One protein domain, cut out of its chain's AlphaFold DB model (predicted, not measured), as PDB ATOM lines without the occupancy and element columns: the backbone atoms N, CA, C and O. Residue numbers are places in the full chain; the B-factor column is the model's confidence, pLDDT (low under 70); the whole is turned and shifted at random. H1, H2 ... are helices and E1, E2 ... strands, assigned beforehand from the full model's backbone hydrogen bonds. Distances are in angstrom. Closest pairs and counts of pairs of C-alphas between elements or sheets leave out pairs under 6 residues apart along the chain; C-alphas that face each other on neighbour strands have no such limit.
ATOM      1  N   GLU A  14      16.023 -42.349  -4.302       92.38
ATOM      2  CA  GLU A  14      16.404 -43.276  -5.368       92.38
ATOM      3  C   GLU A  14      16.095 -42.743  -6.774       92.38
ATOM      4  O   GLU A  14      16.790 -43.084  -7.728       92.38
ATOM      5  N   LYS A  15      15.123 -41.832  -6.927       93.62
ATOM      6  CA  LYS A  15      14.806 -41.213  -8.229       93.62
ATOM      7  C   LYS A  15      15.891 -40.275  -8.751       93.62
ATOM      8  O   LYS A  15      15.909 -39.967  -9.940       93.62
ATOM      9  N   ASN A  16      16.777 -39.808  -7.874       94.50
ATOM     10  CA  ASN A  16      17.904 -38.950  -8.235       94.50
ATOM     11  C   ASN A  16      19.220 -39.728  -8.368       94.50
ATOM     12  O   ASN A  16      20.261 -39.109  -8.593       94.50
ATOM     13  N   TYR A  17      19.192 -41.058  -8.235       96.38
ATOM     14  CA  TYR A  17      20.347 -41.899  -8.509       96.38
ATOM     15  C   TYR A  17      20.527 -42.113 -10.012       96.38
ATOM     16  O   TYR A  17      19.602 -42.475 -10.737       96.38
ATOM     17  N   TYR A  18      21.756 -41.926 -10.477       97.00
ATOM     18  CA  TYR A  18      22.156 -42.116 -11.863       97.00
ATOM     19  C   TYR A  18      23.366 -43.048 -11.953       97.00
ATOM     20  O   TYR A  18      24.192 -43.077 -11.037       97.00
ATOM     21  N   PRO A  19      23.525 -43.781 -13.068       97.69
ATOM     22  CA  PRO A  19      24.732 -44.557 -13.300       97.69
ATOM     23  C   PRO A  19      25.937 -43.628 -13.498       97.69
ATOM     24  O   PRO A  19      25.930 -42.749 -14.365       97.69
ATOM     25  N   MET A  20      26.990 -43.869 -12.726       97.62
ATOM     26  CA  MET A  20      28.337 -43.341 -12.909       97.62
ATOM     27  C   MET A  20      29.236 -44.483 -13.383       97.62
ATOM     28  O   MET A  20      29.870 -45.141 -12.561       97.62
ATOM     29  N   PRO A  21      29.302 -44.753 -14.697       97.19
ATOM     30  CA  PRO A  21      30.135 -45.838 -15.199       97.19
ATOM     31  C   PRO A  21      31.630 -45.575 -14.985       97.19
ATOM     32  O   PRO A  21      32.385 -46.514 -14.779       97.19
ATOM     33  N   THR A  22      32.053 -44.308 -15.054       97.12
ATOM     34  CA  THR A  22      33.473 -43.926 -14.977       97.12
ATOM     35  C   THR A  22      33.714 -42.574 -14.318       97.12
ATOM     36  O   THR A  22      34.718 -42.407 -13.633       97.12
ATOM     37  N   VAL A  23      32.837 -41.583 -14.520       97.50
ATOM     38  CA  VAL A  23      33.062 -40.221 -14.017       97.50
ATOM     39  C   VAL A  23      31.773 -39.477 -13.678       97.50
ATOM     40  O   VAL A  23      30.789 -39.534 -14.416       97.50
ATOM     41  N   MET A  24      31.821 -38.713 -12.587       96.12
ATOM     42  CA  MET A  24      30.862 -37.674 -12.216       96.12
ATOM     43  C   MET A  24      31.570 -36.317 -12.167       96.12
ATOM     44  O   MET A  24      32.734 -36.228 -11.781       96.12
ATOM     45  N   VAL A  25      30.874 -35.247 -12.552       95.25
ATOM     46  CA  VAL A  25      31.423 -33.886 -12.531       95.25
ATOM     47  C   VAL A  25      30.481 -32.953 -11.791       95.25
ATOM     48  O   VAL A  25      29.306 -32.853 -12.139       95.25
ATOM     49  N   LEU A  26      31.032 -32.228 -10.822       94.00
ATOM     50  CA  LEU A  26      30.401 -31.086 -10.174       94.00
ATOM     51  C   LEU A  26      31.155 -29.832 -10.593       94.00
ATOM     52  O   LEU A  26      32.382 -29.780 -10.526       94.00
ATOM     53  N   GLN A  27      30.436 -28.826 -11.067       91.06
ATOM     54  CA  GLN A  27      31.060 -27.652 -11.655       91.06
ATOM     55  C   GLN A  27      30.254 -26.399 -11.337       91.06
ATOM     56  O   GLN A  27      29.043 -26.362 -11.550       91.06
ATOM     57  N   ASP A  28      30.958 -25.370 -10.873       89.12
ATOM     58  CA  ASP A  28      30.444 -24.010 -10.755       89.12
ATOM     59  C   ASP A  28      31.045 -23.108 -11.855       89.12
ATOM     60  O   ASP A  28      31.576 -23.575 -12.866       89.12
ATOM     61  N   ARG A  29      30.935 -21.784 -11.703       87.81
ATOM     62  CA  ARG A  29      31.456 -20.822 -12.686       87.81
ATOM     63  C   ARG A  29      32.979 -20.874 -12.854       87.81
ATOM     64  O   ARG A  29      33.468 -20.614 -13.951       87.81
ATOM     65  N   SER A  30      33.702 -21.195 -11.786       91.25
ATOM     66  CA  SER A  30      35.147 -21.006 -11.617       91.25
ATOM     67  C   SER A  30      35.907 -22.261 -11.190       91.25
ATOM     68  O   SER A  30      37.134 -22.277 -11.255       91.25
ATOM     69  N   LYS A  31      35.213 -23.297 -10.723       93.25
ATOM     70  CA  LYS A  31      35.798 -24.531 -10.212       93.25
ATOM     71  C   LYS A  31      35.066 -25.735 -10.768       93.25
ATOM     72  O   LYS A  31      33.857 -25.709 -10.998       93.25
ATOM     73  N   ARG A  32      35.822 -26.809 -10.936       94.25
ATOM     74  CA  ARG A  32      35.326 -28.101 -11.378       94.25
ATOM     75  C   ARG A  32      35.948 -29.199 -10.537       94.25
ATOM     76  O   ARG A  32      37.165 -29.242 -10.390       94.25
ATOM     77  N   LEU A  33      35.110 -30.085 -10.026       95.88
ATOM     78  CA  LEU A  33      35.495 -31.333  -9.394       95.88
ATOM     79  C   LEU A  33      35.063 -32.481 -10.308       95.88
ATOM     80  O   LEU A  33      33.869 -32.682 -10.530       95.88
ATOM     81  N   SER A  34      36.030 -33.224 -10.838       97.12
ATOM     82  CA  SER A  34      35.785 -34.462 -11.581       97.12
ATOM     83  C   SER A  34      36.161 -35.648 -10.697       97.12
ATOM     84  O   SER A  34      37.284 -35.717 -10.203       97.12
ATOM     85  N   ILE A  35      35.220 -36.562 -10.484       98.00
ATOM     86  CA  ILE A  35      35.377 -37.747  -9.639       98.00
ATOM     87  C   ILE A  35      35.353 -38.955 -10.556       98.00
ATOM     88  O   ILE A  35      34.368 -39.175 -11.257       98.00
ATOM     89  N   LEU A  36      36.450 -39.698 -10.576       98.31
ATOM     90  CA  LEU A  36      36.698 -40.815 -11.477       98.31
ATOM     91  C   LEU A  36      36.645 -42.117 -10.677       98.31
ATOM     92  O   LEU A  36      37.136 -42.126  -9.551       98.31
ATOM     93  N   SER A  37      36.099 -43.191 -11.247       97.88
ATOM     94  CA  SER A  37      36.138 -44.538 -10.659       97.88
ATOM     95  C   SER A  37      36.622 -45.575 -11.671       97.88
ATOM     96  O   SER A  37      36.396 -45.432 -12.876       97.88
ATOM     97  N   ASN A  38      37.293 -46.614 -11.169       97.38
ATOM     98  CA  ASN A  38      37.666 -47.798 -11.942       97.38
ATOM     99  C   ASN A  38      36.496 -48.779 -12.137       97.38
ATOM    100  O   ASN A  38      36.578 -49.642 -13.010       97.38
ATOM    101  N   VAL A  39      35.423 -48.656 -11.350       96.56
ATOM    102  CA  VAL A  39      34.229 -49.510 -11.429       96.56
ATOM    103  C   VAL A  39      32.944 -48.666 -11.482       96.56
ATOM    104  O   VAL A  39      32.923 -47.529 -11.001       96.56
ATOM    105  N   PRO A  40      31.859 -49.177 -12.094       97.94
ATOM    106  CA  PRO A  40      30.606 -48.438 -12.193       97.94
ATOM    107  C   PRO A  40      29.893 -48.344 -10.837       97.94
ATOM    108  O   PRO A  40      29.754 -49.338 -10.132       97.94
ATOM    109  N   HIS A  41      29.360 -47.163 -10.514       97.94
ATOM    110  CA  HIS A  41      28.588 -46.911  -9.290       97.94
ATOM    111  C   HIS A  41      27.238 -46.252  -9.577       97.94
ATOM    112  O   HIS A  41      27.021 -45.676 -10.643       97.94
ATOM    113  N   GLY A  42      26.340 -46.282  -8.593       97.81
ATOM    114  CA  GLY A  42      25.196 -45.373  -8.532       97.81
ATOM    115  C   GLY A  42      25.587 -44.088  -7.805       97.81
ATOM    116  O   GLY A  42      26.205 -44.157  -6.744       97.81
ATOM    117  N   VAL A  43      25.228 -42.926  -8.354       97.06
ATOM    118  CA  VAL A  43      25.540 -41.623  -7.745       97.06
ATOM    119  C   VAL A  43      24.358 -40.678  -7.744       97.06
ATOM    120  O   VAL A  43      23.524 -40.720  -8.648       97.06
ATOM    121  N   ARG A  44      24.336 -39.757  -6.782       94.62
ATOM    122  CA  ARG A  44      23.402 -38.628  -6.765       94.62
ATOM    123  C   ARG A  44      24.037 -37.377  -6.169       94.62
ATOM    124  O   ARG A  44      25.023 -37.458  -5.440       94.62
ATOM    125  N   THR A  45      23.439 -36.221  -6.442       92.38
ATOM    126  CA  THR A  45      23.715 -34.987  -5.696       92.38
ATOM    127  C   THR A  45      22.729 -34.838  -4.545       92.38
ATOM    128  O   THR A  45      21.603 -35.331  -4.615       92.38
ATOM    129  N   VAL A  46      23.165 -34.170  -3.480       88.62
ATOM    130  CA  VAL A  46      22.337 -33.855  -2.313       88.62
ATOM    131  C   VAL A  46      22.475 -32.368  -2.018       88.62
ATOM    132  O   VAL A  46      23.544 -31.888  -1.628       88.62
ATOM    133  N   GLY A  47      21.396 -31.617  -2.229       84.62
ATOM    134  CA  GLY A  47      21.371 -30.182  -1.960       84.62
ATOM    135  C   GLY A  47      22.320 -29.384  -2.856       84.62
ATOM    136  O   GLY A  47      22.893 -28.397  -2.399       84.62
ATOM    137  N   LYS A  48      22.517 -29.807  -4.117       78.56
ATOM    138  CA  LYS A  48      23.380 -29.179  -5.148       78.56
ATOM    139  C   LYS A  48      24.884 -29.077  -4.851       78.56
ATOM    140  O   LYS A  48      25.646 -28.788  -5.771       78.56
ATOM    141  N   ILE A  49      25.312 -29.266  -3.606       80.44
ATOM    142  CA  ILE A  49      26.700 -29.060  -3.162       80.44
ATOM    143  C   ILE A  49      27.348 -30.389  -2.781       80.44
ATOM    144  O   ILE A  49      28.521 -30.607  -3.072       80.44
ATOM    145  N   ASN A  50      26.581 -31.284  -2.156       90.00
ATOM    146  CA  ASN A  50      27.071 -32.589  -1.745       90.00
ATOM    147  C   ASN A  50      26.767 -33.637  -2.813       90.00
ATOM    148  O   ASN A  50      25.910 -33.452  -3.683       90.00
ATOM    149  N   PHE A  51      27.457 -34.762  -2.714       93.88
ATOM    150  CA  PHE A  51      27.220 -35.922  -3.551       93.88
ATOM    151  C   PHE A  51      27.338 -37.198  -2.732       93.88
ATOM    152  O   PHE A  51      27.969 -37.229  -1.678       93.88
ATOM    153  N   GLU A  52      26.730 -38.250  -3.254       95.44
ATOM    154  CA  GLU A  52      26.734 -39.584  -2.683       95.44
ATOM    155  C   GLU A  52      27.096 -40.568  -3.792       95.44
ATOM    156  O   GLU A  52      26.595 -40.455  -4.915       95.44
ATOM    157  N   ILE A  53      27.993 -41.503  -3.482       97.19
ATOM    158  CA  ILE A  53      28.389 -42.602  -4.362       97.19
ATOM    159  C   ILE A  53      28.124 -43.885  -3.587       97.19
ATOM    160  O   ILE A  53      28.704 -44.095  -2.522       97.19
ATOM    161  N   MET A  54      27.245 -44.732  -4.112       97.12
ATOM    162  CA  MET A  54      26.960 -46.027  -3.510       97.12
ATOM    163  C   MET A  54      28.094 -46.996  -3.845       97.12
ATOM    164  O   MET A  54      28.381 -47.252  -5.017       97.12
ATOM    165  N   LEU A  55      28.754 -47.499  -2.803       96.25
ATOM    166  CA  LEU A  55      29.911 -48.384  -2.933       96.25
ATOM    167  C   LEU A  55      29.494 -49.842  -3.092       96.25
ATOM    168  O   LEU A  55      29.979 -50.522  -3.985       96.25
ATOM    169  N   ASP A  56      28.569 -50.294  -2.251       94.44
ATOM    170  CA  ASP A  56      28.050 -51.653  -2.272       94.44
ATOM    171  C   ASP A  56      26.643 -51.678  -1.656       94.44
ATOM    172  O   ASP A  56      26.227 -50.714  -1.002       94.44
ATOM    173  N   ARG A  57      25.904 -52.767  -1.865       92.50
ATOM    174  CA  ARG A  57      24.587 -52.989  -1.266       92.50
ATOM    175  C   ARG A  57      24.456 -54.417  -0.762       92.50
ATOM    176  O   ARG A  57      24.863 -55.361  -1.430       92.50
ATOM    177  N   ARG A  58      23.800 -54.557   0.384       91.81
ATOM    178  CA  ARG A  58      23.369 -55.839   0.935       91.81
ATOM    179  C   ARG A  58      21.872 -55.782   1.181       91.81
ATOM    180  O   ARG A  58      21.407 -54.835   1.814       91.81
ATOM    181  N   LEU A  59      21.121 -56.758   0.679       89.94
ATOM    182  CA  LEU A  59      19.665 -56.812   0.827       89.94
ATOM    183  C   LEU A  59      19.256 -58.180   1.363       89.94
ATOM    184  O   LEU A  59      19.762 -59.198   0.909       89.94
ATOM    185  N   SER A  60      18.332 -58.195   2.318       87.44
ATOM    186  CA  SER A  60      17.787 -59.422   2.916       87.44
ATOM    187  C   SER A  60      16.395 -59.783   2.391       87.44
ATOM    188  O   SER A  60      15.747 -60.657   2.956       87.44
ATOM    189  N   VAL A  61      15.895 -59.061   1.383       87.56
ATOM    190  CA  VAL A  61      14.543 -59.219   0.824       87.56
ATOM    191  C   VAL A  61      14.599 -59.036  -0.695       87.56
ATOM    192  O   VAL A  61      15.293 -58.134  -1.170       87.56
ATOM    193  N   ASP A  62      13.874 -59.886  -1.427       89.25
ATOM    194  CA  ASP A  62      13.724 -59.830  -2.888       89.25
ATOM    195  C   ASP A  62      12.844 -58.641  -3.298       89.25
ATOM    196  O   ASP A  62      11.928 -58.233  -2.580       89.25
ATOM    197  N   ASP A  63      13.119 -58.074  -4.470       90.25
ATOM    198  CA  ASP A  63      12.403 -56.910  -4.999       90.25
ATOM    199  C   ASP A  63      11.225 -57.283  -5.923       90.25
ATOM    200  O   ASP A  63      10.580 -56.405  -6.515       90.25
ATOM    201  N   GLY A  64      10.920 -58.579  -6.052       91.00
ATOM    202  CA  GLY A  64       9.832 -59.105  -6.866       91.00
ATOM    203  C   GLY A  64      10.082 -58.992  -8.368       91.00
ATOM    204  O   GLY A  64       9.121 -58.998  -9.142       91.00
ATOM    205  N   LYS A  65      11.341 -58.836  -8.808       91.25
ATOM    206  CA  LYS A  65      11.702 -58.706 -10.235       91.25
ATOM    207  C   LYS A  65      12.170 -60.003 -10.889       91.25
ATOM    208  O   LYS A  65      12.571 -59.980 -12.050       91.25
ATOM    209  N   GLY A  66      12.027 -61.130 -10.190       89.25
ATOM    210  CA  GLY A  66      12.162 -62.470 -10.767       89.25
ATOM    211  C   GLY A  66      13.490 -63.169 -10.491       89.25
ATOM    212  O   GLY A  66      13.729 -64.211 -11.092       89.25
ATOM    213  N   LEU A  67      14.329 -62.625  -9.603       87.75
ATOM    214  CA  LEU A  67      15.527 -63.318  -9.129       87.75
ATOM    215  C   LEU A  67      15.181 -64.348  -8.035       87.75
ATOM    216  O   LEU A  67      15.732 -65.445  -8.046       87.75
ATOM    217  N   GLY A  68      14.187 -64.049  -7.190       84.12
ATOM    218  CA  GLY A  68      13.607 -64.995  -6.232       84.12
ATOM    219  C   GLY A  68      14.162 -64.846  -4.812       84.12
ATOM    220  O   GLY A  68      15.011 -64.004  -4.543       84.12
ATOM    221  N   TYR A  69      13.644 -65.662  -3.890       80.25
ATOM    222  CA  TYR A  69      13.984 -65.622  -2.456       80.25
ATOM    223  C   TYR A  69      15.011 -66.682  -2.040       80.25
ATOM    224  O   TYR A  69      15.327 -66.781  -0.855       80.25
ATOM    225  N   ASP A  70      15.469 -67.500  -2.987       80.00
ATOM    226  CA  ASP A  70      16.468 -68.533  -2.729       80.00
ATOM    227  C   ASP A  70      17.827 -67.890  -2.398       80.00
ATOM    228  O   ASP A  70      18.043 -66.703  -2.658       80.00
ATOM    229  N   ASP A  71      18.751 -68.668  -1.828       74.25
ATOM    230  CA  ASP A  71      20.041 -68.165  -1.322       74.25
ATOM    231  C   ASP A  71      20.867 -67.410  -2.388       74.25
ATOM    232  O   ASP A  71      21.551 -66.442  -2.059       74.25
ATOM    233  N   ASP A  72      20.738 -67.787  -3.666       74.31
ATOM    234  CA  ASP A  72      21.414 -67.141  -4.806       74.31
ATOM    235  C   ASP A  72      20.689 -65.876  -5.317       74.31
ATOM    236  O   ASP A  72      21.196 -65.162  -6.186       74.31
ATOM    237  N   GLY A  73      19.478 -65.607  -4.818       76.81
ATOM    238  CA  GLY A  73      18.636 -64.495  -5.255       76.81
ATOM    239  C   GLY A  73      18.736 -63.238  -4.394       76.81
ATOM    240  O   GLY A  73      18.325 -62.157  -4.818       76.81
ATOM    241  N   LEU A  74      19.330 -63.342  -3.205       82.88
ATOM    242  CA  LEU A  74      19.526 -62.213  -2.303       82.88
ATOM    243  C   LEU A  74      21.005 -61.812  -2.258       82.88
ATOM    244  O   LEU A  74      21.851 -62.649  -1.957       82.88
ATOM    245  N   PRO A  75      21.352 -60.530  -2.482       82.00
ATOM    246  CA  PRO A  75      22.735 -60.070  -2.403       82.00
ATOM    247  C   PRO A  75      23.164 -59.967  -0.932       82.00
ATOM    248  O   PRO A  75      23.100 -58.893  -0.326       82.00
ATOM    249  N   VAL A  76      23.542 -61.101  -0.338       87.25
ATOM    250  CA  VAL A  76      24.032 -61.239   1.049       87.25
ATOM    251  C   VAL A  76      25.481 -61.722   1.136       87.25
ATOM    252  O   VAL A  76      26.050 -61.778   2.230       87.25
ATOM    253  N   ASP A  77      26.075 -62.030  -0.010       87.06
ATOM    254  CA  ASP A  77      27.367 -62.672  -0.237       87.06
ATOM    255  C   ASP A  77      28.475 -61.671  -0.619       87.06
ATOM    256  O   ASP A  77      29.430 -62.017  -1.310       87.06
ATOM    257  N   ASN A  78      28.372 -60.417  -0.159       90.75
ATOM    258  CA  ASN A  78      29.340 -59.365  -0.474       90.75
ATOM    259  C   ASN A  78      30.781 -59.803  -0.153       90.75
ATOM    260  O   ASN A  78      31.114 -60.142   0.988       90.75
ATOM    261  N   LEU A  79      31.651 -59.720  -1.157       93.06
ATOM    262  CA  LEU A  79      33.090 -59.928  -1.033       93.06
ATOM    263  C   LEU A  79      33.831 -58.596  -1.206       93.06
ATOM    264  O   LEU A  79      33.321 -57.689  -1.862       93.06
ATOM    265  N   PRO A  80      35.049 -58.454  -0.656       94.56
ATOM    266  CA  PRO A  80      35.843 -57.248  -0.855       94.56
ATOM    267  C   PRO A  80      36.093 -56.954  -2.342       94.56
ATOM    268  O   PRO A  80      36.623 -57.792  -3.072       94.56
ATOM    269  N   VAL A  81      35.772 -55.730  -2.768       94.19
ATOM    270  CA  VAL A  81      36.023 -55.228  -4.127       94.19
ATOM    271  C   VAL A  81      37.073 -54.121  -4.076       94.19
ATOM    272  O   VAL A  81      36.987 -53.201  -3.262       94.19
ATOM    273  N   ASN A  82      38.060 -54.179  -4.972       94.38
ATOM    274  CA  ASN A  82      39.058 -53.119  -5.113       94.38
ATOM    275  C   ASN A  82      38.484 -51.925  -5.900       94.38
ATOM    276  O   ASN A  82      38.615 -51.838  -7.124       94.38
ATOM    277  N   MET A  83      37.829 -51.019  -5.176       96.06
ATOM    278  CA  MET A  83      37.284 -49.770  -5.704       96.06
ATOM    279  C   MET A  83      38.317 -48.651  -5.555       96.06
ATOM    280  O   MET A  83      38.760 -48.349  -4.448       96.06
ATOM    281  N   ALA A  84      38.681 -48.013  -6.661       96.94
ATOM    282  CA  ALA A  84      39.657 -46.935  -6.698       96.94
ATOM    283  C   ALA A  84      39.027 -45.671  -7.285       96.94
ATOM    284  O   ALA A  84      38.402 -45.706  -8.346       96.94
ATOM    285  N   PHE A  85      39.246 -44.544  -6.603       97.88
ATOM    286  CA  PHE A  85      38.733 -43.240  -7.006       97.88
ATOM    287  C   PHE A  85      39.862 -42.234  -7.198       97.88
ATOM    288  O   PHE A  85      40.793 -42.178  -6.395       97.88
ATOM    289  N   THR A  86      39.719 -41.373  -8.204       98.19
ATOM    290  CA  THR A  86      40.607 -40.222  -8.409       98.19
ATOM    291  C   THR A  86      39.790 -38.939  -8.445       98.19
ATOM    292  O   THR A  86      38.843 -38.815  -9.223       98.19
ATOM    293  N   PHE A  87      40.172 -37.965  -7.618       97.62
ATOM    294  CA  PHE A  87      39.525 -36.658  -7.529       97.62
ATOM    295  C   PHE A  87      40.394 -35.605  -8.212       97.62
ATOM    296  O   PHE A  87      41.526 -35.360  -7.800       97.62
ATOM    297  N   VAL A  88      39.856 -34.964  -9.245       97.44
ATOM    298  CA  VAL A  88      40.540 -33.912 -10.000       97.44
ATOM    299  C   VAL A  88      39.818 -32.594  -9.756       97.44
ATOM    300  O   VAL A  88      38.701 -32.389 -10.234       97.44
ATOM    301  N   LEU A  89      40.453 -31.713  -8.982       96.50
ATOM    302  CA  LEU A  89      39.952 -30.375  -8.681       96.50
ATOM    303  C   LEU A  89      40.685 -29.337  -9.531       96.50
ATOM    304  O   LEU A  89      41.902 -29.186  -9.439       96.50
ATOM    305  N   GLU A  90      39.933 -28.583 -10.322       96.19
ATOM    306  CA  GLU A  90      40.473 -27.618 -11.274       96.19
ATOM    307  C   GLU A  90      39.814 -26.252 -11.132       96.19
ATOM    308  O   GLU A  90      38.637 -26.131 -10.781       96.19
ATOM    309  N   LYS A  91      40.584 -25.207 -11.447       95.50
ATOM    310  CA  LYS A  91      40.056 -23.862 -11.673       95.50
ATOM    311  C   LYS A  91      39.752 -23.700 -13.157       95.50
ATOM    312  O   LYS A  91      40.585 -24.036 -13.998       95.50
ATOM    313  N   LEU A  92      38.587 -23.156 -13.466       91.81
ATOM    314  CA  LEU A  92      38.139 -22.893 -14.823       91.81
ATOM    315  C   LEU A  92      38.282 -21.416 -15.180       91.81
ATOM    316  O   LEU A  92      38.127 -20.534 -14.332       91.81
ATOM    317  N   LEU A  93      38.492 -21.160 -16.466       89.69
ATOM    318  CA  LEU A  93      38.247 -19.870 -17.085       89.69
ATOM    319  C   LEU A  93      36.782 -19.489 -16.848       89.69
ATOM    320  O   LEU A  93      35.863 -20.304 -17.021       89.69
ATOM    321  N   GLN A  94      36.566 -18.244 -16.435       80.75
ATOM    322  CA  GLN A  94      35.224 -17.695 -16.322       80.75
ATOM    323  C   GLN A  94      34.671 -17.530 -17.739       80.75
ATOM    324  O   GLN A  94      35.180 -16.735 -18.524       80.75
ATOM    325  N   VAL A  95      33.667 -18.333 -18.076       72.06
ATOM    326  CA  VAL A  95      32.959 -18.277 -19.360       72.06
ATOM    327  C   VAL A  95      31.557 -17.751 -19.092       72.06
ATOM    328  O   VAL A  95      30.983 -18.064 -18.049       72.06
ATOM    329  N   ASP A  96      31.022 -16.970 -20.031       68.44
ATOM    330  CA  ASP A  96      29.674 -16.409 -19.947       68.44
ATOM    331  C   ASP A  96      28.612 -17.514 -19.762       68.44
ATOM    332  O   ASP A  96      28.605 -18.537 -20.459       68.44
ATOM    333  N   ASP A  97      27.710 -17.312 -18.798       65.94
ATOM    334  CA  ASP A  97      26.751 -18.319 -18.330       65.94
ATOM    335  C   ASP A  97      25.754 -18.731 -19.425       65.94
ATOM    336  O   ASP A  97      25.268 -19.867 -19.425       65.94
ATOM    337  N   LYS A  98      25.477 -17.839 -20.388       62.53
ATOM    338  CA  LYS A  98      24.494 -18.072 -21.459       62.53
ATOM    339  C   LYS A  98      24.847 -19.281 -22.326       62.53
ATOM    340  O   LYS A  98      24.012 -20.157 -22.522       62.53
ATOM    341  N   GLN A  99      26.107 -19.403 -22.753       62.56
ATOM    342  CA  GLN A  99      26.556 -20.542 -23.569       62.56
ATOM    343  C   GLN A  99      26.618 -21.862 -22.783       62.56
ATOM    344  O   GLN A  99      26.560 -22.944 -23.371       62.56
ATOM    345  N   ARG A 100      26.759 -21.802 -21.451       65.75
ATOM    346  CA  ARG A 100      26.829 -22.994 -20.588       65.75
ATOM    347  C   ARG A 100      25.450 -23.563 -20.258       65.75
ATOM    348  O   ARG A 100      25.328 -24.775 -20.073       65.75
ATOM    349  N   GLN A 101      24.417 -22.727 -20.167       63.81
ATOM    350  CA  GLN A 101      23.072 -23.189 -19.813       63.81
ATOM    351  C   GLN A 101      22.421 -24.027 -20.919       63.81
ATOM    352  O   GLN A 101      21.748 -25.005 -20.590       63.81
ATOM    353  N   GLU A 102      22.696 -23.715 -22.186       67.69
ATOM    354  CA  GLU A 102      22.138 -24.420 -23.350       67.69
ATOM    355  C   GLU A 102      22.701 -25.837 -23.536       67.69
ATOM    356  O   GLU A 102      22.028 -26.716 -24.077       67.69
ATOM    357  N   ARG A 103      23.923 -26.108 -23.057       78.25
ATOM    358  CA  ARG A 103      24.542 -27.428 -23.219       78.25
ATOM    359  C   ARG A 103      23.923 -28.449 -22.263       78.25
ATOM    360  O   ARG A 103      23.980 -28.308 -21.040       78.25
ATOM    361  N   GLN A 104      23.399 -29.534 -22.832       86.31
ATOM    362  CA  GLN A 104      22.917 -30.707 -22.087       86.31
ATOM    363  C   GLN A 104      24.027 -31.722 -21.772       86.31
ATOM    364  O   GLN A 104      23.777 -32.752 -21.146       86.31
ATOM    365  N   PHE A 105      25.262 -31.445 -22.186       90.56
ATOM    366  CA  PHE A 105      26.405 -32.314 -21.955       90.56
ATOM    367  C   PHE A 105      27.676 -31.517 -21.646       90.56
ATOM    368  O   PHE A 105      27.773 -30.319 -21.906       90.56
ATOM    369  N   SER A 106      28.658 -32.218 -21.092       91.81
ATOM    370  CA  SER A 106      30.007 -31.735 -20.813       91.81
ATOM    371  C   SER A 106      31.049 -32.777 -21.236       91.81
ATOM    372  O   SER A 106      30.733 -33.959 -21.430       91.81
ATOM    373  N   TYR A 107      32.293 -32.338 -21.366       94.44
ATOM    374  CA  TYR A 107      33.466 -33.156 -21.667       94.44
ATOM    375  C   TYR A 107      34.412 -33.169 -20.475       94.44
ATOM    376  O   TYR A 107      34.334 -32.283 -19.629       94.44
ATOM    377  N   ASN A 108      35.303 -34.155 -20.384       95.62
ATOM    378  CA  ASN A 108      36.388 -34.116 -19.403       95.62
ATOM    379  C   ASN A 108      37.394 -33.028 -19.778       95.62
ATOM    380  O   ASN A 108      37.651 -32.806 -20.957       95.62
ATOM    381  N   THR A 109      37.974 -32.361 -18.785       95.25
ATOM    382  CA  THR A 109      39.212 -31.602 -18.998       95.25
ATOM    383  C   THR A 109      40.343 -32.568 -19.338       95.25
ATOM    384  O   THR A 109      40.236 -33.774 -19.090       95.25
ATOM    385  N   LEU A 110      41.452 -32.058 -19.874       94.00
ATOM    386  CA  LEU A 110      42.582 -32.915 -20.222       94.00
ATOM    387  C   LEU A 110      43.158 -33.644 -18.994       94.00
ATOM    388  O   LEU A 110      43.397 -34.845 -19.061       94.00
ATOM    389  N   ASN A 111      43.295 -32.964 -17.850       94.50
ATOM    390  CA  ASN A 111      43.749 -33.598 -16.605       94.50
ATOM    391  C   ASN A 111      42.813 -34.725 -16.159       94.50
ATOM    392  O   ASN A 111      43.275 -35.819 -15.849       94.50
ATOM    393  N   ALA A 112      41.499 -34.475 -16.148       96.38
ATOM    394  CA  ALA A 112      40.522 -35.488 -15.766       96.38
ATOM    395  C   ALA A 112      40.501 -36.661 -16.757       96.38
ATOM    396  O   ALA A 112      40.346 -37.807 -16.345       96.38
ATOM    397  N   HIS A 113      40.695 -36.395 -18.052       95.75
ATOM    398  CA  HIS A 113      40.801 -37.437 -19.067       95.75
ATOM    399  C   HIS A 113      42.029 -38.327 -18.836       95.75
ATOM    400  O   HIS A 113      41.886 -39.542 -18.750       95.75
ATOM    401  N   LEU A 114      43.215 -37.739 -18.665       93.81
ATOM    402  CA  LEU A 114      44.452 -38.489 -18.421       93.81
ATOM    403  C   LEU A 114      44.412 -39.262 -17.098       93.81
ATOM    404  O   LEU A 114      44.817 -40.422 -17.047       93.81
ATOM    405  N   ALA A 115      43.868 -38.653 -16.041       95.69
ATOM    406  CA  ALA A 115      43.666 -39.321 -14.760       95.69
ATOM    407  C   ALA A 115      42.721 -40.527 -14.887       95.69
ATOM    408  O   ALA A 115      42.969 -41.566 -14.277       95.69
ATOM    409  N   LEU A 116      41.674 -40.424 -15.714       96.31
ATOM    410  CA  LEU A 116      40.749 -41.529 -15.962       96.31
ATOM    411  C   LEU A 116      41.421 -42.658 -16.743       96.31
ATOM    412  O   LEU A 116      41.258 -43.825 -16.397       96.31
ATOM    413  N   GLN A 117      42.203 -42.312 -17.767       93.88
ATOM    414  CA  GLN A 117      42.969 -43.287 -18.542       93.88
ATOM    415  C   GLN A 117      43.957 -44.041 -17.648       93.88
ATOM    416  O   GLN A 117      43.991 -45.265 -17.687       93.88
ATOM    417  N   SER A 118      44.689 -43.334 -16.781       93.50
ATOM    418  CA  SER A 118      45.616 -43.956 -15.826       93.50
ATOM    419  C   SER A 118      44.915 -44.852 -14.799       93.50
ATOM    420  O   SER A 118      45.542 -45.774 -14.281       93.50
ATOM    421  N   LEU A 119      43.652 -44.565 -14.472       95.75
ATOM    422  CA  LEU A 119      42.869 -45.345 -13.517       95.75
ATOM    423  C   LEU A 119      42.334 -46.641 -14.143       95.75
ATOM    424  O   LEU A 119      42.389 -47.687 -13.502       95.75
ATOM    425  N   ILE A 120      41.832 -46.573 -15.383       94.81
ATOM    426  CA  ILE A 120      41.196 -47.706 -16.079       94.81
ATOM    427  C   ILE A 120      42.223 -48.586 -16.806       94.81
ATOM    428  O   ILE A 120      42.113 -49.808 -16.783       94.81
ATOM    429  N   TYR A 121      43.226 -47.985 -17.445       92.94
ATOM    430  CA  TYR A 121      44.212 -48.682 -18.274       92.94
ATOM    431  C   TYR A 121      45.573 -48.695 -17.586       92.94
ATOM    432  O   TYR A 121      46.525 -48.031 -18.000       92.94
ATOM    433  N   GLN A 122      45.648 -49.457 -16.500       91.56
ATOM    434  CA  GLN A 122      46.888 -49.631 -15.755       91.56
ATOM    435  C   GLN A 122      47.937 -50.379 -16.599       91.56
ATOM    436  O   GLN A 122      47.589 -51.266 -17.385       91.56
ATOM    437  N   PRO A 123      49.230 -50.040 -16.460       90.31
ATOM    438  CA  PRO A 123      50.288 -50.723 -17.189       90.31
ATOM    439  C   PRO A 123      50.378 -52.193 -16.761       90.31
ATOM    440  O   PRO A 123      50.373 -52.512 -15.573       90.31
ATOM    441  N   LEU A 140      58.246 -46.187 -30.268       72.62
ATOM    442  CA  LEU A 140      57.099 -45.865 -31.102       72.62
ATOM    443  C   LEU A 140      56.733 -44.400 -30.867       72.62
ATOM    444  O   LEU A 140      56.878 -43.891 -29.752       72.62
ATOM    445  N   GLN A 141      56.276 -43.724 -31.919       76.56
ATOM    446  CA  GLN A 141      55.663 -42.410 -31.774       76.56
ATOM    447  C   GLN A 141      54.351 -42.555 -31.000       76.56
ATOM    448  O   GLN A 141      53.539 -43.433 -31.295       76.56
ATOM    449  N   SER A 142      54.148 -41.691 -30.010       79.94
ATOM    450  CA  SER A 142      52.910 -41.657 -29.231       79.94
ATOM    451  C   SER A 142      51.780 -40.990 -30.016       79.94
ATOM    452  O   SER A 142      52.016 -40.049 -30.779       79.94
ATOM    453  N   PHE A 143      50.547 -41.448 -29.794       85.38
ATOM    454  CA  PHE A 143      49.348 -40.742 -30.244       85.38
ATOM    455  C   PHE A 143      49.162 -39.415 -29.482       85.38
ATOM    456  O   PHE A 143      49.697 -39.271 -28.377       85.38
ATOM    457  N   PRO A 144      48.388 -38.461 -30.036       88.62
ATOM    458  CA  PRO A 144      47.909 -37.303 -29.285       88.62
ATOM    459  C   PRO A 144      47.200 -37.715 -27.986       88.62
ATOM    460  O   PRO A 144      46.588 -38.779 -27.906       88.62
ATOM    461  N   CYS A 145      47.254 -36.862 -26.963       87.25
ATOM    462  CA  CYS A 145      46.728 -37.151 -25.621       87.25
ATOM    463  C   CYS A 145      45.201 -37.344 -25.543       87.25
ATOM    464  O   CYS A 145      44.699 -37.806 -24.521       87.25
ATOM    465  N   ASP A 146      44.464 -36.947 -26.580       88.25
ATOM    466  CA  ASP A 146      43.015 -37.094 -26.710       88.25
ATOM    467  C   ASP A 146      42.623 -38.249 -27.646       88.25
ATOM    468  O   ASP A 146      41.433 -38.508 -27.831       88.25
ATOM    469  N   VAL A 147      43.599 -38.955 -28.225       91.38
ATOM    470  CA  VAL A 147      43.390 -40.108 -29.105       91.38
ATOM    471  C   VAL A 147      43.791 -41.388 -28.385       91.38
ATOM    472  O   VAL A 147      44.925 -41.566 -27.949       91.38
ATOM    473  N   GLN A 148      42.854 -42.325 -28.322       91.50
ATOM    474  CA  GLN A 148      43.042 -43.635 -27.729       91.50
ATOM    475  C   GLN A 148      42.926 -44.736 -28.779       91.50
ATOM    476  O   GLN A 148      41.966 -44.797 -29.548       91.50
ATOM    477  N   LEU A 149      43.876 -45.668 -28.752       92.50
ATOM    478  CA  LEU A 149      43.778 -46.937 -29.460       92.50
ATOM    479  C   LEU A 149      42.969 -47.931 -28.621       92.50
ATOM    480  O   LEU A 149      43.457 -48.432 -27.613       92.50
ATOM    481  N   LEU A 150      41.728 -48.199 -29.032       93.44
ATOM    482  CA  LEU A 150      40.805 -49.067 -28.291       93.44
ATOM    483  C   LEU A 150      41.038 -50.551 -28.568       93.44
ATOM    484  O   LEU A 150      40.936 -51.379 -27.670       93.44
ATOM    485  N   THR A 151      41.324 -50.906 -29.818       95.25
ATOM    486  CA  THR A 151      41.612 -52.293 -30.188       95.25
ATOM    487  C   THR A 151      42.537 -52.351 -31.390       95.25
ATOM    488  O   THR A 151      42.416 -51.557 -32.323       95.25
ATOM    489  N   VAL A 152      43.407 -53.360 -31.389       94.00
ATOM    490  CA  VAL A 152      44.137 -53.844 -32.560       94.00
ATOM    491  C   VAL A 152      43.864 -55.331 -32.656       94.00
ATOM    492  O   VAL A 152      44.252 -56.086 -31.768       94.00
ATOM    493  N   ARG A 153      43.200 -55.767 -33.725       94.25
ATOM    494  CA  ARG A 153      42.921 -57.192 -33.933       94.25
ATOM    495  C   ARG A 153      43.358 -57.657 -35.319       94.25
ATOM    496  O   ARG A 153      43.156 -56.920 -36.286       94.25
ATOM    497  N   PRO A 154      43.953 -58.855 -35.450       94.00
ATOM    498  CA  PRO A 154      44.195 -59.458 -36.753       94.00
ATOM    499  C   PRO A 154      42.876 -59.756 -37.463       94.00
ATOM    500  O   PRO A 154      41.869 -60.077 -36.829       94.00
ATOM    501  N   LEU A 155      42.886 -59.625 -38.787       92.75
ATOM    502  CA  LEU A 155      41.778 -60.074 -39.617       92.75
ATOM    503  C   LEU A 155      41.984 -61.548 -39.966       92.75
ATOM    504  O   LEU A 155      43.083 -61.963 -40.317       92.75
ATOM    505  N   THR A 156      40.919 -62.340 -39.872       90.12
ATOM    506  CA  THR A 156      40.957 -63.776 -40.188       90.12
ATOM    507  C   THR A 156      41.239 -64.039 -41.664       90.12
ATOM    508  O   THR A 156      41.815 -65.067 -41.999       90.12
ATOM    509  N   SER A 157      40.862 -63.105 -42.540       90.69
ATOM    510  CA  SER A 157      41.092 -63.188 -43.982       90.69
ATOM    511  C   SER A 157      42.554 -62.980 -44.384       90.69
ATOM    512  O   SER A 157      42.968 -63.502 -45.412       90.69
ATOM    513  N   ASP A 158      43.333 -62.224 -43.603       91.50
ATOM    514  CA  ASP A 158      44.751 -61.975 -43.875       91.50
ATOM    515  C   ASP A 158      45.518 -61.658 -42.581       91.50
ATOM    516  O   ASP A 158      45.329 -60.613 -41.949       91.50
ATOM    517  N   ILE A 159      46.461 -62.537 -42.229       86.56
ATOM    518  CA  ILE A 159      47.328 -62.406 -41.051       86.56
ATOM    519  C   ILE A 159      48.299 -61.221 -41.130       86.56
ATOM    520  O   ILE A 159      48.938 -60.896 -40.128       86.56
ATOM    521  N   LYS A 160      48.420 -60.537 -42.270       92.62
ATOM    522  CA  LYS A 160      49.185 -59.288 -42.404       92.62
ATOM    523  C   LYS A 160      48.340 -58.049 -42.123       92.62
ATOM    524  O   LYS A 160      48.896 -57.008 -41.786       92.62
ATOM    525  N   LEU A 161      47.013 -58.157 -42.191       93.94
ATOM    526  CA  LEU A 161      46.110 -57.039 -41.940       93.94
ATOM    527  C   LEU A 161      45.694 -56.976 -40.469       93.94
ATOM    528  O   LEU A 161      45.436 -57.983 -39.801       93.94
ATOM    529  N   ARG A 162      45.632 -55.757 -39.940       94.69
ATOM    530  CA  ARG A 162      45.171 -55.466 -38.582       94.69
ATOM    531  C   ARG A 162      44.059 -54.434 -38.680       94.69
ATOM    532  O   ARG A 162      44.234 -53.413 -39.335       94.69
ATOM    533  N   LEU A 163      42.936 -54.689 -38.016       94.75
ATOM    534  CA  LEU A 163      41.922 -53.667 -37.792       94.75
ATOM    535  C   LEU A 163      42.272 -52.909 -36.518       94.75
ATOM    536  O   LEU A 163      42.381 -53.514 -35.448       94.75
ATOM    537  N   MET A 164      42.414 -51.596 -36.650       94.88
ATOM    538  CA  MET A 164      42.612 -50.678 -35.539       94.88
ATOM    539  C   MET A 164      41.351 -49.845 -35.340       94.88
ATOM    540  O   MET A 164      40.792 -49.334 -36.309       94.88
ATOM    541  N   VAL A 165      40.913 -49.701 -34.092       95.94
ATOM    542  CA  VAL A 165      39.842 -48.767 -33.729       95.94
ATOM    543  C   VAL A 165      40.454 -47.676 -32.873       95.94
ATOM    544  O   VAL A 165      40.931 -47.936 -31.767       95.94
ATOM    545  N   LEU A 166      40.445 -46.462 -33.410       95.19
ATOM    546  CA  LEU A 166      40.876 -45.255 -32.725       95.19
ATOM    547  C   LEU A 166      39.640 -44.495 -32.243       95.19
ATOM    548  O   LEU A 166      38.630 -44.426 -32.942       95.19
ATOM    549  N   TYR A 167      39.735 -43.914 -31.057       94.19
ATOM    550  CA  TYR A 167      38.716 -43.049 -30.487       94.19
ATOM    551  C   TYR A 167      39.345 -41.725 -30.082       94.19
ATOM    552  O   TYR A 167      40.348 -41.712 -29.375       94.19
ATOM    553  N   ARG A 168      38.746 -40.617 -30.518       94.00
ATOM    554  CA  ARG A 168      39.159 -39.271 -30.129       94.00
ATOM    555  C   ARG A 168      38.164 -38.702 -29.125       94.00
ATOM    556  O   ARG A 168      36.985 -38.542 -29.442       94.00
ATOM    557  N   ALA A 169      38.624 -38.430 -27.911       92.62
ATOM    558  CA  ALA A 169      37.797 -37.878 -26.851       92.62
ATOM    559  C   ALA A 169      37.590 -36.371 -27.052       92.62
ATOM    560  O   ALA A 169      38.528 -35.631 -27.332       92.62
ATOM    561  N   GLY A 170      36.363 -35.889 -26.840       92.69
ATOM    562  CA  GLY A 170      36.134 -34.453 -26.682       92.69
ATOM    563  C   GLY A 170      36.750 -33.967 -25.368       92.69
ATOM    564  O   GLY A 170      36.506 -34.576 -24.322       92.69
ATOM    565  N   ILE A 171      37.520 -32.877 -25.425       92.62
ATOM    566  CA  ILE A 171      38.213 -32.283 -24.276       92.62
ATOM    567  C   ILE A 171      37.667 -30.882 -23.985       92.62
ATOM    568  O   ILE A 171      37.488 -30.059 -24.880       92.62
ATOM    569  N   ASP A 172      37.403 -30.607 -22.710       91.44
ATOM    570  CA  ASP A 172      37.060 -29.277 -22.216       91.44
ATOM    571  C   ASP A 172      38.336 -28.471 -21.922       91.44
ATOM    572  O   ASP A 172      39.039 -28.713 -20.938       91.44
ATOM    573  N   CYS A 173      38.621 -27.490 -22.777       88.94
ATOM    574  CA  CYS A 173      39.805 -26.635 -22.683       88.94
ATOM    575  C   CYS A 173      39.638 -25.446 -21.719       88.94
ATOM    576  O   CYS A 173      40.456 -24.529 -21.733       88.94
ATOM    577  N   THR A 174      38.587 -25.416 -20.893       89.00
ATOM    578  CA  THR A 174      38.357 -24.300 -19.961       89.00
ATOM    579  C   THR A 174      39.206 -24.360 -18.689       89.00
ATOM    580  O   THR A 174      39.173 -23.411 -17.912       89.00
ATOM    581  N   SER A 175      39.977 -25.425 -18.451       90.19
ATOM    582  CA  SER A 175      40.873 -25.523 -17.288       90.19
ATOM    583  C   SER A 175      42.049 -24.545 -17.396       90.19
ATOM    584  O   SER A 175      42.754 -24.518 -18.402       90.19
ATOM    585  N   LEU A 176      42.294 -23.765 -16.338       88.56
ATOM    586  CA  LEU A 176      43.402 -22.799 -16.263       88.56
ATOM    587  C   LEU A 176      44.784 -23.472 -16.264       88.56
ATOM    588  O   LEU A 176      45.751 -22.880 -16.731       88.56
ATOM    589  N   ASN A 177      44.869 -24.706 -15.758       84.25
ATOM    590  CA  ASN A 177      46.111 -25.471 -15.632       84.25
ATOM    591  C   ASN A 177      46.052 -26.732 -16.503       84.25
ATOM    592  O   ASN A 177      46.201 -27.852 -16.010       84.25
ATOM    593  N   SER A 178      45.785 -26.558 -17.797       79.50
ATOM    594  CA  SER A 178      45.807 -27.680 -18.735       79.50
ATOM    595  C   SER A 178      47.256 -28.099 -19.030       79.50
ATOM    596  O   SER A 178      48.090 -27.236 -19.324       79.50
ATOM    597  N   PRO A 179      47.589 -29.400 -18.971       80.94
ATOM    598  CA  PRO A 179      48.915 -29.875 -19.314       80.94
ATOM    599  C   PRO A 179      49.154 -29.676 -20.810       80.94
ATOM    600  O   PRO A 179      48.226 -29.679 -21.624       80.94
ATOM    601  N   LYS A 180      50.422 -29.497 -21.189       78.38
ATOM    602  CA  LYS A 180      50.790 -29.417 -22.601       78.38
ATOM    603  C   LYS A 180      50.673 -30.805 -23.217       78.38
ATOM    604  O   LYS A 180      51.476 -31.688 -22.933       78.38
ATOM    605  N   CYS A 181      49.676 -30.966 -24.072       74.56
ATOM    606  CA  CYS A 181      49.595 -32.092 -24.980       74.56
ATOM    607  C   CYS A 181      50.566 -31.847 -26.134       74.56
ATOM    608  O   CYS A 181      50.341 -30.954 -26.950       74.56
ATOM    609  N   LEU A 182      51.675 -32.583 -26.176       64.12
ATOM    610  CA  LEU A 182      52.562 -32.555 -27.334       64.12
ATOM    611  C   LEU A 182      51.931 -33.431 -28.418       64.12
ATOM    612  O   LEU A 182      51.996 -34.656 -28.364       64.12
ATOM    613  N   ALA A 183      51.256 -32.773 -29.352       54.12
ATOM    614  CA  ALA A 183      50.778 -33.372 -30.585       54.12
ATOM    615  C   ALA A 183      51.974 -33.746 -31.474       54.12
ATOM    616  O   ALA A 183      52.810 -32.894 -31.777       54.12
ATOM    617  N   ASN A 184      52.061 -35.011 -31.884       54.69
ATOM    618  CA  ASN A 184      52.985 -35.446 -32.936       54.69
ATOM    619  C   ASN A 184      52.365 -35.180 -34.328       54.69
ATOM    620  O   ASN A 184      51.198 -34.801 -34.427       54.69
ATOM    621  N   GLU A 185      53.113 -35.426 -35.412       52.50
ATOM    622  CA  GLU A 185      52.701 -35.197 -36.819       52.50
ATOM    623  C   GLU A 185      51.332 -35.798 -37.216       52.50
ATOM    624  O   GLU A 185      50.727 -35.372 -38.197       52.50
ATOM    625  N   LEU A 186      50.803 -36.748 -36.438       53.59
ATOM    626  CA  LEU A 186      49.483 -37.358 -36.635       53.59
ATOM    627  C   LEU A 186      48.301 -36.377 -36.501       53.59
ATOM    628  O   LEU A 186      47.213 -36.701 -36.973       53.59
ATOM    629  N   ASP A 187      48.492 -35.196 -35.907       49.00
ATOM    630  CA  ASP A 187      47.451 -34.156 -35.852       49.00
ATOM    631  C   ASP A 187      47.334 -33.315 -37.132       49.00
ATOM    632  O   ASP A 187      46.312 -32.666 -37.347       49.00
ATOM    633  N   VAL A 188      48.340 -33.342 -38.013       47.28
ATOM    634  CA  VAL A 188      48.409 -32.442 -39.179       47.28
ATOM    635  C   VAL A 188      47.545 -32.934 -40.354       47.28
ATOM    636  O   VAL A 188      47.183 -32.146 -41.222       47.28
TER     637      VAL A 188
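Overview. This is residues 14 to 123 and 140 to 188 of the 192 residues of the protein "Glyco_hydro_38C domain-containing protein" of Onchocerca ochengi (UniProt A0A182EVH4). Two small sheets of three strands, E1 E4 E5 and E2 E3 E6, stand side by side where E4 comes near E2, and helix H2 covers one face of the second. A long hairpin, E7 and E8, reaches away from both sheets, while the wide loop of residues 55 to 84 makes the opposite end of the longest axis from the closing tail. The printed part has 159 residues, with strands E1 to E6, helices H1 and H2, then strands E7 and E8, and all three sheets are antiparallel. The class is mixed, helices and strands, with 69 residues, under half, in named elements. The whole is loose, with a radius of gyration of the C-alphas of 20.5 A, and flat, spanning 60 by 54 by 28 A.

Arrangement. E1, residues 18 to 20, is antiparallel to E4, residues 41 to 46, with N 18 and O 43 2.8 A apart. E2, residues 23 to 27, meets E1 only through their link, and forms a hairpin with E3, residues 31 to 37, with N 24 and O 35 2.9 A apart. The closest C-alphas of E2 and E4 are those of Met 24 and Val 43, 8.0 A apart. E4 forms a hairpin with E5, residues 50 to 54, with N 46 and O 50 2.8 A apart. E6, residues 85 to 91, is antiparallel to E3, with N 88 and O 34 2.8 A apart. H1, residues 97 to 101, is on neither of these sheets. H2, residues 110 to 120, is on the sheet E2 E3 E6 at a height over the sheet of 8.7 A, making two layers, a helix on one face of a sheet. It lies over E3 and E6, at 3 degrees to E6 on the local plane, along the strands; its closest C-alphas to E6 are Ala 112 and Val 88, 6.0 A apart. In H1 and H2 every O i to N i+4 pair is within hydrogen-bond range. E7, residues 147 to 155, forms a hairpin with E8, residues 158 to 168, with N 148 and O 167 2.8 A apart. Residues 108 to 109 pair, parallel, with residues 171 to 172.

Along the chain. E1 begins at C-alpha 18, (22.156, -42.116, -11.863). E3 and E6 are each 20.0 A long, H2 15.4 A, E7 22.6 A and E8 27.1 A. E8 ends at C-alpha 168, (39.159, -39.271, -30.129).

Size, cuts and confidence. The C-alphas farthest apart, Asp 70 and Val 188, are 60.4 A apart. Residues 124 to 139 are not printed, and C-alphas 123 and 140 are 16.2 A apart. The link E5 to E6 is long. Residues 96 to 102 and 182 to 188 have pLDDT under 70.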